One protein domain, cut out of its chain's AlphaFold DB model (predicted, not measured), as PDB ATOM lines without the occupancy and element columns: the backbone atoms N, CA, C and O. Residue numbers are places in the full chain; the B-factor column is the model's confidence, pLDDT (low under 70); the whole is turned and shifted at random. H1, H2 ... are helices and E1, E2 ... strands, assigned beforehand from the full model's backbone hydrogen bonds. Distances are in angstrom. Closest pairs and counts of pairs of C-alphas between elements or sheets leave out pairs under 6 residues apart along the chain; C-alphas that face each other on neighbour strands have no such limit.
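AT A GLANCE: This is residues 201 to 219 and 236 to 278 of the 278 residues of the protein "PAS domain-containing protein" of Proteobacteria bacterium (UniProt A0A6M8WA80). A short two-stranded ribbon, E1 and E2, lies in the middle of a lengthwise body, with the antiparallel pair H1 and H2 side by side at one end and H3 at the other. H4 packs on E2, and H5 follows it round a corner and comes close to H2. The printed part has 62 residues with five named helices and two named strands, in the order E1, H1, H2, E2, H3, H4, H5; the sheet, E1 - E2, is antiparallel, and the class is mixed, helices and strands. The whole is only just loose, close to compact, with a radius of gyration of the C-alphas of 12.7 A and spans of 38 by 26 by 18 A.

HOW THE PARTS SIT: E1, residues 205 to 208, is the antiparallel neighbour of E2, residues 246 to 250, at 154 degrees between their directions. N 206 and O 249 are within hydrogen-bond range at 2.8 A, as are N 208 and O 246 at 2.8 A. H1, residues 210 to 217, touches H2, residues 236 to 244, at a shallow tilt of 24 degrees, opposite ways; their closest C-alphas, those of Val 212 and Cys 241, are 5.3 A apart. H3, residues 252 to 258, and H4, residues 263 to 267, are close but not clearly touching, with the closest C-alphas, those of Leu 255 and Lys 263, 7.1 A apart. The closest C-alphas of E2 and H4, those of Ile 247 and Leu 267, are 5.2 A apart. H5, residues 271 to 275, and H4 only just touch, and touch only at the corner by their link, with 3 pairs of C-alphas within 8 A, the closest those of Leu 266 and Ala 272 at 6.8 A. H2 and H5 are close but not clearly touching; the closest C-alphas, those of Arg 243 and Ala 271, are 6.9 A apart. Among the pairs that are apart are H1 and H3. In H1, H2, H3, H4 and H5 every O i to N i+4 pair is within hydrogen-bond range.

IN THESE COORDINATES: E1 begins at C-alpha 205 (17.170, 36.897, 33.893) and is 9.9 A long. H1 is 10.6 A long, H2 12.3 A, E2 11.3 A and H3 10.1 A from first to last C-alpha. H2 begins at C-alpha 236 (10.828, 54.072, 18.640). H4 is 6.3 A long and H5 6.6 A, ending at C-alpha 275 (22.807, 54.506, 31.662).

THE WHOLE: The two C-alphas farthest apart, those of Leu 219 and Pro 261, are 38.5 A apart. Residues 220 to 235 are not printed, and C-alphas 219 and 236 across the cut are 13.1 A apart. Of the links that are printed whole, each is tight, for instance E2 to H3 with 1 residue. The mean pLDDT of the printed part is 77.6, and it is under 70 at residues 261, 265 and 267 to 278, the last being the chain's last residue.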
ATOM      1  N   PRO A 201      25.589  28.595  37.196       92.12
ATOM      2  CA  PRO A 201      26.788  29.341  36.812       92.12
ATOM      3  C   PRO A 201      26.558  30.255  35.596       92.12
ATOM      4  O   PRO A 201      27.412  31.073  35.261       92.12
ATOM      5  N   LEU A 202      25.426  30.104  34.900       93.50
ATOM      6  CA  LEU A 202      25.044  30.967  33.787       93.50
ATOM      7  C   LEU A 202      24.261  32.183  34.302       93.50
ATOM      8  O   LEU A 202      23.362  31.995  35.120       93.50
ATOM      9  N   PRO A 203      24.534  33.400  33.800       91.94
ATOM     10  CA  PRO A 203      23.694  34.576  34.019       91.94
ATOM     11  C   PRO A 203      22.257  34.364  33.517       91.94
ATOM     12  O   PRO A 203      22.035  34.223  32.314       91.94
ATOM     13  N   LEU A 204      21.281  34.368  34.426       91.44
ATOM     14  CA  LEU A 204      19.858  34.177  34.130       91.44
ATOM     15  C   LEU A 204      19.030  35.389  34.566       91.44
ATOM     16  O   LEU A 204      19.254  35.965  35.631       91.44
ATOM     17  N   TRP A 205      18.074  35.762  33.713       89.62
ATOM     18  CA  TRP A 205      17.170  36.897  33.893       89.62
ATOM     19  C   TRP A 205      15.751  36.418  33.627       89.62
ATOM     20  O   TRP A 205      15.446  35.937  32.534       89.62
ATOM     21  N   GLU A 206      14.882  36.562  34.614       90.31
ATOM     22  CA  GLU A 206      13.451  36.374  34.445       90.31
ATOM     23  C   GLU A 206      12.848  37.715  34.025       90.31
ATOM     24  O   GLU A 206      13.009  38.724  34.713       90.31
ATOM     25  N   VAL A 207      12.179  37.752  32.873       89.88
ATOM     26  CA  VAL A 207      11.595  38.977  32.316       89.88
ATOM     27  C   VAL A 207      10.112  38.793  32.028       89.88
ATOM     28  O   VAL A 207       9.685  37.810  31.425       89.88
ATOM     29  N   ASP A 208       9.321  39.778  32.433       88.62
ATOM     30  CA  ASP A 208       7.909  39.899  32.109       88.62
ATOM     31  C   ASP A 208       7.763  40.685  30.801       88.62
ATOM     32  O   ASP A 208       8.106  41.870  30.702       88.62
ATOM     33  N   LEU A 209       7.267  39.980  29.784       88.62
ATOM     34  CA  LEU A 209       7.055  40.490  28.431       88.62
ATOM     35  C   LEU A 209       5.578  40.727  28.114       88.62
ATOM     36  O   LEU A 209       5.255  41.025  26.964       88.62
ATOM     37  N   PHE A 210       4.673  40.623  29.090       89.44
ATOM     38  CA  PHE A 210       3.235  40.753  28.848       89.44
ATOM     39  C   PHE A 210       2.892  42.093  28.176       89.44
ATOM     40  O   PHE A 210       2.269  42.125  27.117       89.44
ATOM     41  N   ALA A 211       3.403  43.203  28.719       86.25
ATOM     42  CA  ALA A 211       3.181  44.545  28.175       86.25
ATOM     43  C   ALA A 211       3.857  44.788  26.809       86.25
ATOM     44  O   ALA A 211       3.453  45.689  26.065       86.25
ATOM     45  N   VAL A 212       4.895  44.009  26.484       85.75
ATOM     46  CA  VAL A 212       5.561  44.030  25.173       85.75
ATOM     47  C   VAL A 212       4.716  43.272  24.153       85.75
ATOM     48  O   VAL A 212       4.468  43.795  23.070       85.75
ATOM     49  N   ARG A 213       4.209  42.087  24.512       84.44
ATOM     50  CA  ARG A 213       3.286  41.314  23.673       84.44
ATOM     51  C   ARG A 213       2.065  42.150  23.290       84.44
ATOM     52  O   ARG A 213       1.724  42.199  22.115       84.44
ATOM     53  N   ASP A 214       1.452  42.843  24.248       84.88
ATOM     54  CA  ASP A 214       0.268  43.674  23.988       84.88
ATOM     55  C   ASP A 214       0.579  44.877  23.079       84.88
ATOM     56  O   ASP A 214      -0.235  45.240  22.232       84.88
ATOM     57  N   LEU A 215       1.770  45.479  23.211       82.56
ATOM     58  CA  LEU A 215       2.223  46.548  22.311       82.56
ATOM     59  C   LEU A 215       2.344  46.051  20.866       82.56
ATOM     60  O   LEU A 215       1.904  46.735  19.948       82.56
ATOM     61  N   LEU A 216       2.951  44.878  20.679       79.31
ATOM     62  CA  LEU A 216       3.182  44.300  19.356       79.31
ATOM     63  C   LEU A 216       1.886  43.787  18.720       79.31
ATOM     64  O   LEU A 216       1.708  43.936  17.517       79.31
ATOM     65  N   ALA A 217       0.961  43.246  19.518       79.94
ATOM     66  CA  ALA A 217      -0.350  42.797  19.047       79.94
ATOM     67  C   ALA A 217      -1.239  43.948  18.534       79.94
ATOM     68  O   ALA A 217      -2.152  43.713  17.751       79.94
ATOM     69  N   GLY A 218      -0.980  45.188  18.967       73.50
ATOM     70  CA  GLY A 218      -1.676  46.386  18.489       73.50
ATOM     71  C   GLY A 218      -1.132  46.963  17.178       73.50
ATOM     72  O   GLY A 218      -1.639  47.987  16.717       73.50
ATOM     73  N   LEU A 219      -0.095  46.358  16.592       72.69
ATOM     74  CA  LEU A 219       0.445  46.790  15.308       72.69
ATOM     75  C   LEU A 219      -0.363  46.192  14.155       72.69
ATOM     76  O   LEU A 219      -0.814  45.051  14.255       72.69
ATOM     77  N   PRO A 236      11.826  53.692  17.644       70.44
ATOM     78  CA  PRO A 236      10.828  54.072  18.640       70.44
ATOM     79  C   PRO A 236      10.109  52.867  19.244       70.44
ATOM     80  O   PRO A 236       9.895  52.849  20.454       70.44
ATOM     81  N   ILE A 237       9.783  51.848  18.440       73.94
ATOM     82  CA  ILE A 237       9.045  50.690  18.944       73.94
ATOM     83  C   ILE A 237       9.934  49.770  19.769       73.94
ATOM     84  O   ILE A 237       9.513  49.320  20.830       73.94
ATOM     85  N   ILE A 238      11.193  49.581  19.363       73.94
ATOM     86  CA  ILE A 238      12.185  48.848  20.158       73.94
ATOM     87  C   ILE A 238      12.413  49.567  21.494       73.94
ATOM     88  O   ILE A 238      12.401  48.928  22.542       73.94
ATOM     89  N   HIS A 239      12.531  50.899  21.495       74.38
ATOM     90  CA  HIS A 239      12.632  51.683  22.730       74.38
ATOM     91  C   HIS A 239      11.381  51.563  23.608       74.38
ATOM     92  O   HIS A 239      11.501  51.467  24.830       74.38
ATOM     93  N   GLN A 240      10.184  51.538  23.019       77.25
ATOM     94  CA  GLN A 240       8.945  51.299  23.762       77.25
ATOM     95  C   GLN A 240       8.887  49.875  24.334       77.25
ATOM     96  O   GLN A 240       8.474  49.713  25.480       77.25
ATOM     97  N   CYS A 241       9.358  48.868  23.593       80.06
ATOM     98  CA  CYS A 241       9.469  47.491  24.072       80.06
ATOM     99  C   CYS A 241      10.453  47.393  25.244       80.06
ATOM    100  O   CYS A 241      10.095  46.867  26.293       80.06
ATOM    101  N   ILE A 242      11.656  47.970  25.118       78.81
ATOM    102  CA  ILE A 242      12.673  47.984  26.184       78.81
ATOM    103  C   ILE A 242      12.145  48.686  27.444       78.81
ATOM    104  O   ILE A 242      12.386  48.212  28.548       78.81
ATOM    105  N   ARG A 243      11.393  49.790  27.305       79.81
ATOM    106  CA  ARG A 243      10.785  50.498  28.449       79.81
ATOM    107  C   ARG A 243       9.649  49.730  29.124       79.81
ATOM    108  O   ARG A 243       9.365  50.000  30.285       79.81
ATOM    109  N   ARG A 244       8.962  48.847  28.397       84.25
ATOM    110  CA  ARG A 244       7.852  48.032  28.918       84.25
ATOM    111  C   ARG A 244       8.303  46.666  29.429       84.25
ATOM    112  O   ARG A 244       7.559  46.049  30.184       84.25
ATOM    113  N   MET A 245       9.488  46.201  29.031       85.19
ATOM    114  CA  MET A 245      10.090  44.985  29.563       85.19
ATOM    115  C   MET A 245      10.446  45.195  31.032       85.19
ATOM    116  O   MET A 245      11.198  46.108  31.380       85.19
ATOM    117  N   ARG A 246       9.916  44.329  31.892       84.44
ATOM    118  CA  ARG A 246      10.172  44.374  33.329       84.44
ATOM    119  C   ARG A 246      10.989  43.158  33.721       84.44
ATOM    120  O   ARG A 246      10.604  42.036  33.421       84.44
ATOM    121  N   ILE A 247      12.108  43.381  34.395       86.75
ATOM    122  CA  ILE A 247      12.886  42.291  34.979       86.75
ATOM    123  C   ILE A 247      12.169  41.880  36.264       86.75
ATOM    124  O   ILE A 247      11.841  42.731  37.090       86.75
ATOM    125  N   VAL A 248      11.856  40.595  36.378       87.81
ATOM    126  CA  VAL A 248      11.148  39.986  37.507       87.81
ATOM    127  C   VAL A 248      12.147  39.479  38.540       87.81
ATOM    128  O   VAL A 248      11.970  39.744  39.725       87.81
ATOM    129  N   ASP A 249      13.213  38.816  38.087       89.19
ATOM    130  CA  ASP A 249      14.312  38.338  38.930       89.19
ATOM    131  C   ASP A 249      15.595  38.182  38.095       89.19
ATOM    132  O   ASP A 249      15.562  38.086  36.867       89.19
ATOM    133  N   VAL A 250      16.741  38.158  38.766       90.06
ATOM    134  CA  VAL A 250      18.068  37.889  38.197       90.06
ATOM    135  C   VAL A 250      18.840  37.009  39.162       90.06
ATOM    136  O   VAL A 250      18.749  37.194  40.377       90.06
ATOM    137  N   ASN A 251      19.603  36.051  38.651       91.19
ATOM    138  CA  ASN A 251      20.390  35.182  39.518       91.19
ATOM    139  C   ASN A 251      21.724  35.823  39.933       91.19
ATOM    140  O   ASN A 251      22.092  36.912  39.482       91.19
ATOM    141  N   GLN A 252      22.470  35.133  40.795       88.06
ATOM    142  CA  GLN A 252      23.745  35.624  41.311       88.06
ATOM    143  C   GLN A 252      24.792  35.827  40.201       88.06
ATOM    144  O   GLN A 252      25.417  36.885  40.136       88.06
ATOM    145  N   ALA A 253      24.918  34.881  39.265       89.38
ATOM    146  CA  ALA A 253      25.839  35.002  38.131       89.38
ATOM    147  C   ALA A 253      25.525  36.222  37.235       89.38
ATOM    148  O   ALA A 253      26.431  36.859  36.696       89.38
ATOM    149  N   ALA A 254      24.247  36.591  37.088       88.88
ATOM    150  CA  ALA A 254      23.838  37.795  36.370       88.88
ATOM    151  C   ALA A 254      24.232  39.089  37.093       88.88
ATOM    152  O   ALA A 254      24.682  40.033  36.440       88.88
ATOM    153  N   LEU A 255      24.108  39.133  38.422       85.88
ATOM    154  CA  LEU A 255      24.573  40.271  39.220       85.88
ATOM    155  C   LEU A 255      26.085  40.466  39.097       85.88
ATOM    156  O   LEU A 255      26.550  41.594  38.910       85.88
ATOM    157  N   GLU A 256      26.837  39.366  39.146       85.69
ATOM    158  CA  GLU A 256      28.292  39.358  38.990       85.69
ATOM    159  C   GLU A 256      28.720  39.829  37.599       85.69
ATOM    160  O   GLU A 256      29.595  40.689  37.493       85.69
ATOM    161  N   LEU A 257      28.057  39.350  36.539       86.00
ATOM    162  CA  LEU A 257      28.331  39.773  35.161       86.00
ATOM    163  C   LEU A 257      28.180  41.290  34.980       86.00
ATOM    164  O   LEU A 257      28.959  41.922  34.265       86.00
ATOM    165  N   VAL A 258      27.161  41.874  35.609       81.56
ATOM    166  CA  VAL A 258      26.867  43.310  35.522       81.56
ATOM    167  C   VAL A 258      27.677  44.130  36.539       81.56
ATOM    168  O   VAL A 258      27.704  45.357  36.459       81.56
ATOM    169  N   ALA A 259      28.379  43.474  37.468       78.69
ATOM    170  CA  ALA A 259      29.077  44.094  38.593       78.69
ATOM    171  C   ALA A 259      28.156  44.968  39.471       78.69
ATOM    172  O   ALA A 259      28.573  46.001  40.001       78.69
ATOM    173  N   MET A 260      26.892  44.559  39.634       73.25
ATOM    174  CA  MET A 260      25.927  45.248  40.494       73.25
ATOM    175  C   MET A 260      25.651  44.447  41.772       73.25
ATOM    176  O   MET A 260      25.251  43.290  41.693       73.25
ATOM    177  N   PRO A 261      25.791  45.053  42.966       65.75
ATOM    178  CA  PRO A 261      25.710  44.318  44.228       65.75
ATOM    179  C   PRO A 261      24.278  44.041  44.713       65.75
ATOM    180  O   PRO A 261      24.107  43.311  45.686       65.75
ATOM    181  N   ARG A 262      23.240  44.647  44.112       75.81
ATOM    182  CA  ARG A 262      21.844  44.522  44.577       75.81
ATOM    183  C   ARG A 262      20.876  44.290  43.419       75.81
ATOM    184  O   ARG A 262      20.854  45.081  42.477       75.81
ATOM    185  N   LYS A 263      20.019  43.268  43.556       75.25
ATOM    186  CA  LYS A 263      18.933  42.947  42.609       75.25
ATOM    187  C   LYS A 263      18.008  44.144  42.361       75.25
ATOM    188  O   LYS A 263      17.676  44.423  41.216       75.25
ATOM    189  N   ASP A 264      17.678  44.907  43.406       71.12
ATOM    190  CA  ASP A 264      16.718  46.023  43.352       71.12
ATOM    191  C   ASP A 264      17.045  47.085  42.290       71.12
ATOM    192  O   ASP A 264      16.137  47.677  41.712       71.12
ATOM    193  N   HIS A 265      18.328  47.320  41.998       69.12
ATOM    194  CA  HIS A 265      18.739  48.291  40.977       69.12
ATOM    195  C   HIS A 265      18.485  47.785  39.551       69.12
ATOM    196  O   HIS A 265      18.200  48.581  38.661       69.12
ATOM    197  N   LEU A 266      18.541  46.468  39.332       70.06
ATOM    198  CA  LEU A 266      18.238  45.850  38.040       70.06
ATOM    199  C   LEU A 266      16.733  45.711  37.816       70.06
ATOM    200  O   LEU A 266      16.256  45.888  36.698       70.06
ATOM    201  N   LEU A 267      15.967  45.485  38.883       69.62
ATOM    202  CA  LEU A 267      14.506  45.377  38.819       69.62
ATOM    203  C   LEU A 267      13.811  46.703  38.452       69.62
ATOM    204  O   LEU A 267      12.670  46.686  37.991       69.62
ATOM    205  N   GLN A 268      14.498  47.848  38.569       68.25
ATOM    206  CA  GLN A 268      14.010  49.151  38.086       68.25
ATOM    207  C   GLN A 268      13.957  49.257  36.546       68.25
ATOM    208  O   GLN A 268      13.413  50.224  36.012       68.25
ATOM    209  N   GLY A 269      14.456  48.242  35.830       66.94
ATOM    210  CA  GLY A 269      14.296  48.069  34.390       66.94
ATOM    211  C   GLY A 269      15.617  48.111  33.626       66.94
ATOM    212  O   GLY A 269      16.610  48.685  34.068       66.94
ATOM    213  N   ILE A 270      15.610  47.545  32.415       64.25
ATOM    214  CA  ILE A 270      16.793  47.450  31.536       64.25
ATOM    215  C   ILE A 270      17.398  48.829  31.224       64.25
ATOM    216  O   ILE A 270      18.594  48.943  30.969       64.25
ATOM    217  N   ALA A 271      16.604  49.902  31.293       59.31
ATOM    218  CA  ALA A 271      17.088  51.266  31.101       59.31
ATOM    219  C   ALA A 271      18.212  51.660  32.082       59.31
ATOM    220  O   ALA A 271      19.124  52.372  31.674       59.31
ATOM    221  N   ALA A 272      18.198  51.150  33.323       60.41
ATOM    222  CA  ALA A 272      19.225  51.445  34.328       60.41
ATOM    223  C   ALA A 272      20.614  50.886  33.951       60.41
ATOM    224  O   ALA A 272      21.642  51.480  34.278       60.41
ATOM    225  N   LEU A 273      20.654  49.777  33.203       59.72
ATOM    226  CA  LEU A 273      21.889  49.185  32.672       59.72
ATOM    227  C   LEU A 273      22.488  50.006  31.535       59.72
ATOM    228  O   LEU A 273      23.705  50.100  31.405       59.72
ATOM    229  N   LEU A 274      21.623  50.591  30.705       56.94
ATOM    230  CA  LEU A 274      22.026  51.372  29.537       56.94
ATOM    231  C   LEU A 274      22.603  52.740  29.928       56.94
ATOM    232  O   LEU A 274      23.355  53.318  29.153       56.94
ATOM    233  N   THR A 275      22.290  53.237  31.126       54.16
ATOM    234  CA  THR A 275      22.807  54.506  31.662       54.16
ATOM    235  C   THR A 275      24.097  54.366  32.474       54.16
ATOM    236  O   THR A 275      24.750  55.366  32.735       54.16
ATOM    237  N   ALA A 276      24.481  53.151  32.887       47.25
ATOM    238  CA  ALA A 276      25.640  52.919  33.760       47.25
ATOM    239  C   ALA A 276      26.988  52.796  33.012       47.25
ATOM    240  O   ALA A 276      28.037  52.689  33.643       47.25
ATOM    241  N   ARG A 277      26.974  52.807  31.673       42.75
ATOM    242  CA  ARG A 277      28.171  52.844  30.816       42.75
ATOM    243  C   ARG A 277      28.128  54.071  29.904       42.75
ATOM    244  O   ARG A 277      27.889  53.950  28.703       42.75
ATOM    245  N   SER A 278      28.353  55.241  30.486       37.44
ATOM    246  CA  SER A 278      28.718  56.474  29.778       37.44
ATOM    247  C   SER A 278      29.733  57.240  30.599       37.44
ATOM    248  O   SER A 278      29.434  57.421  31.801       37.44
TER     249      SER A 278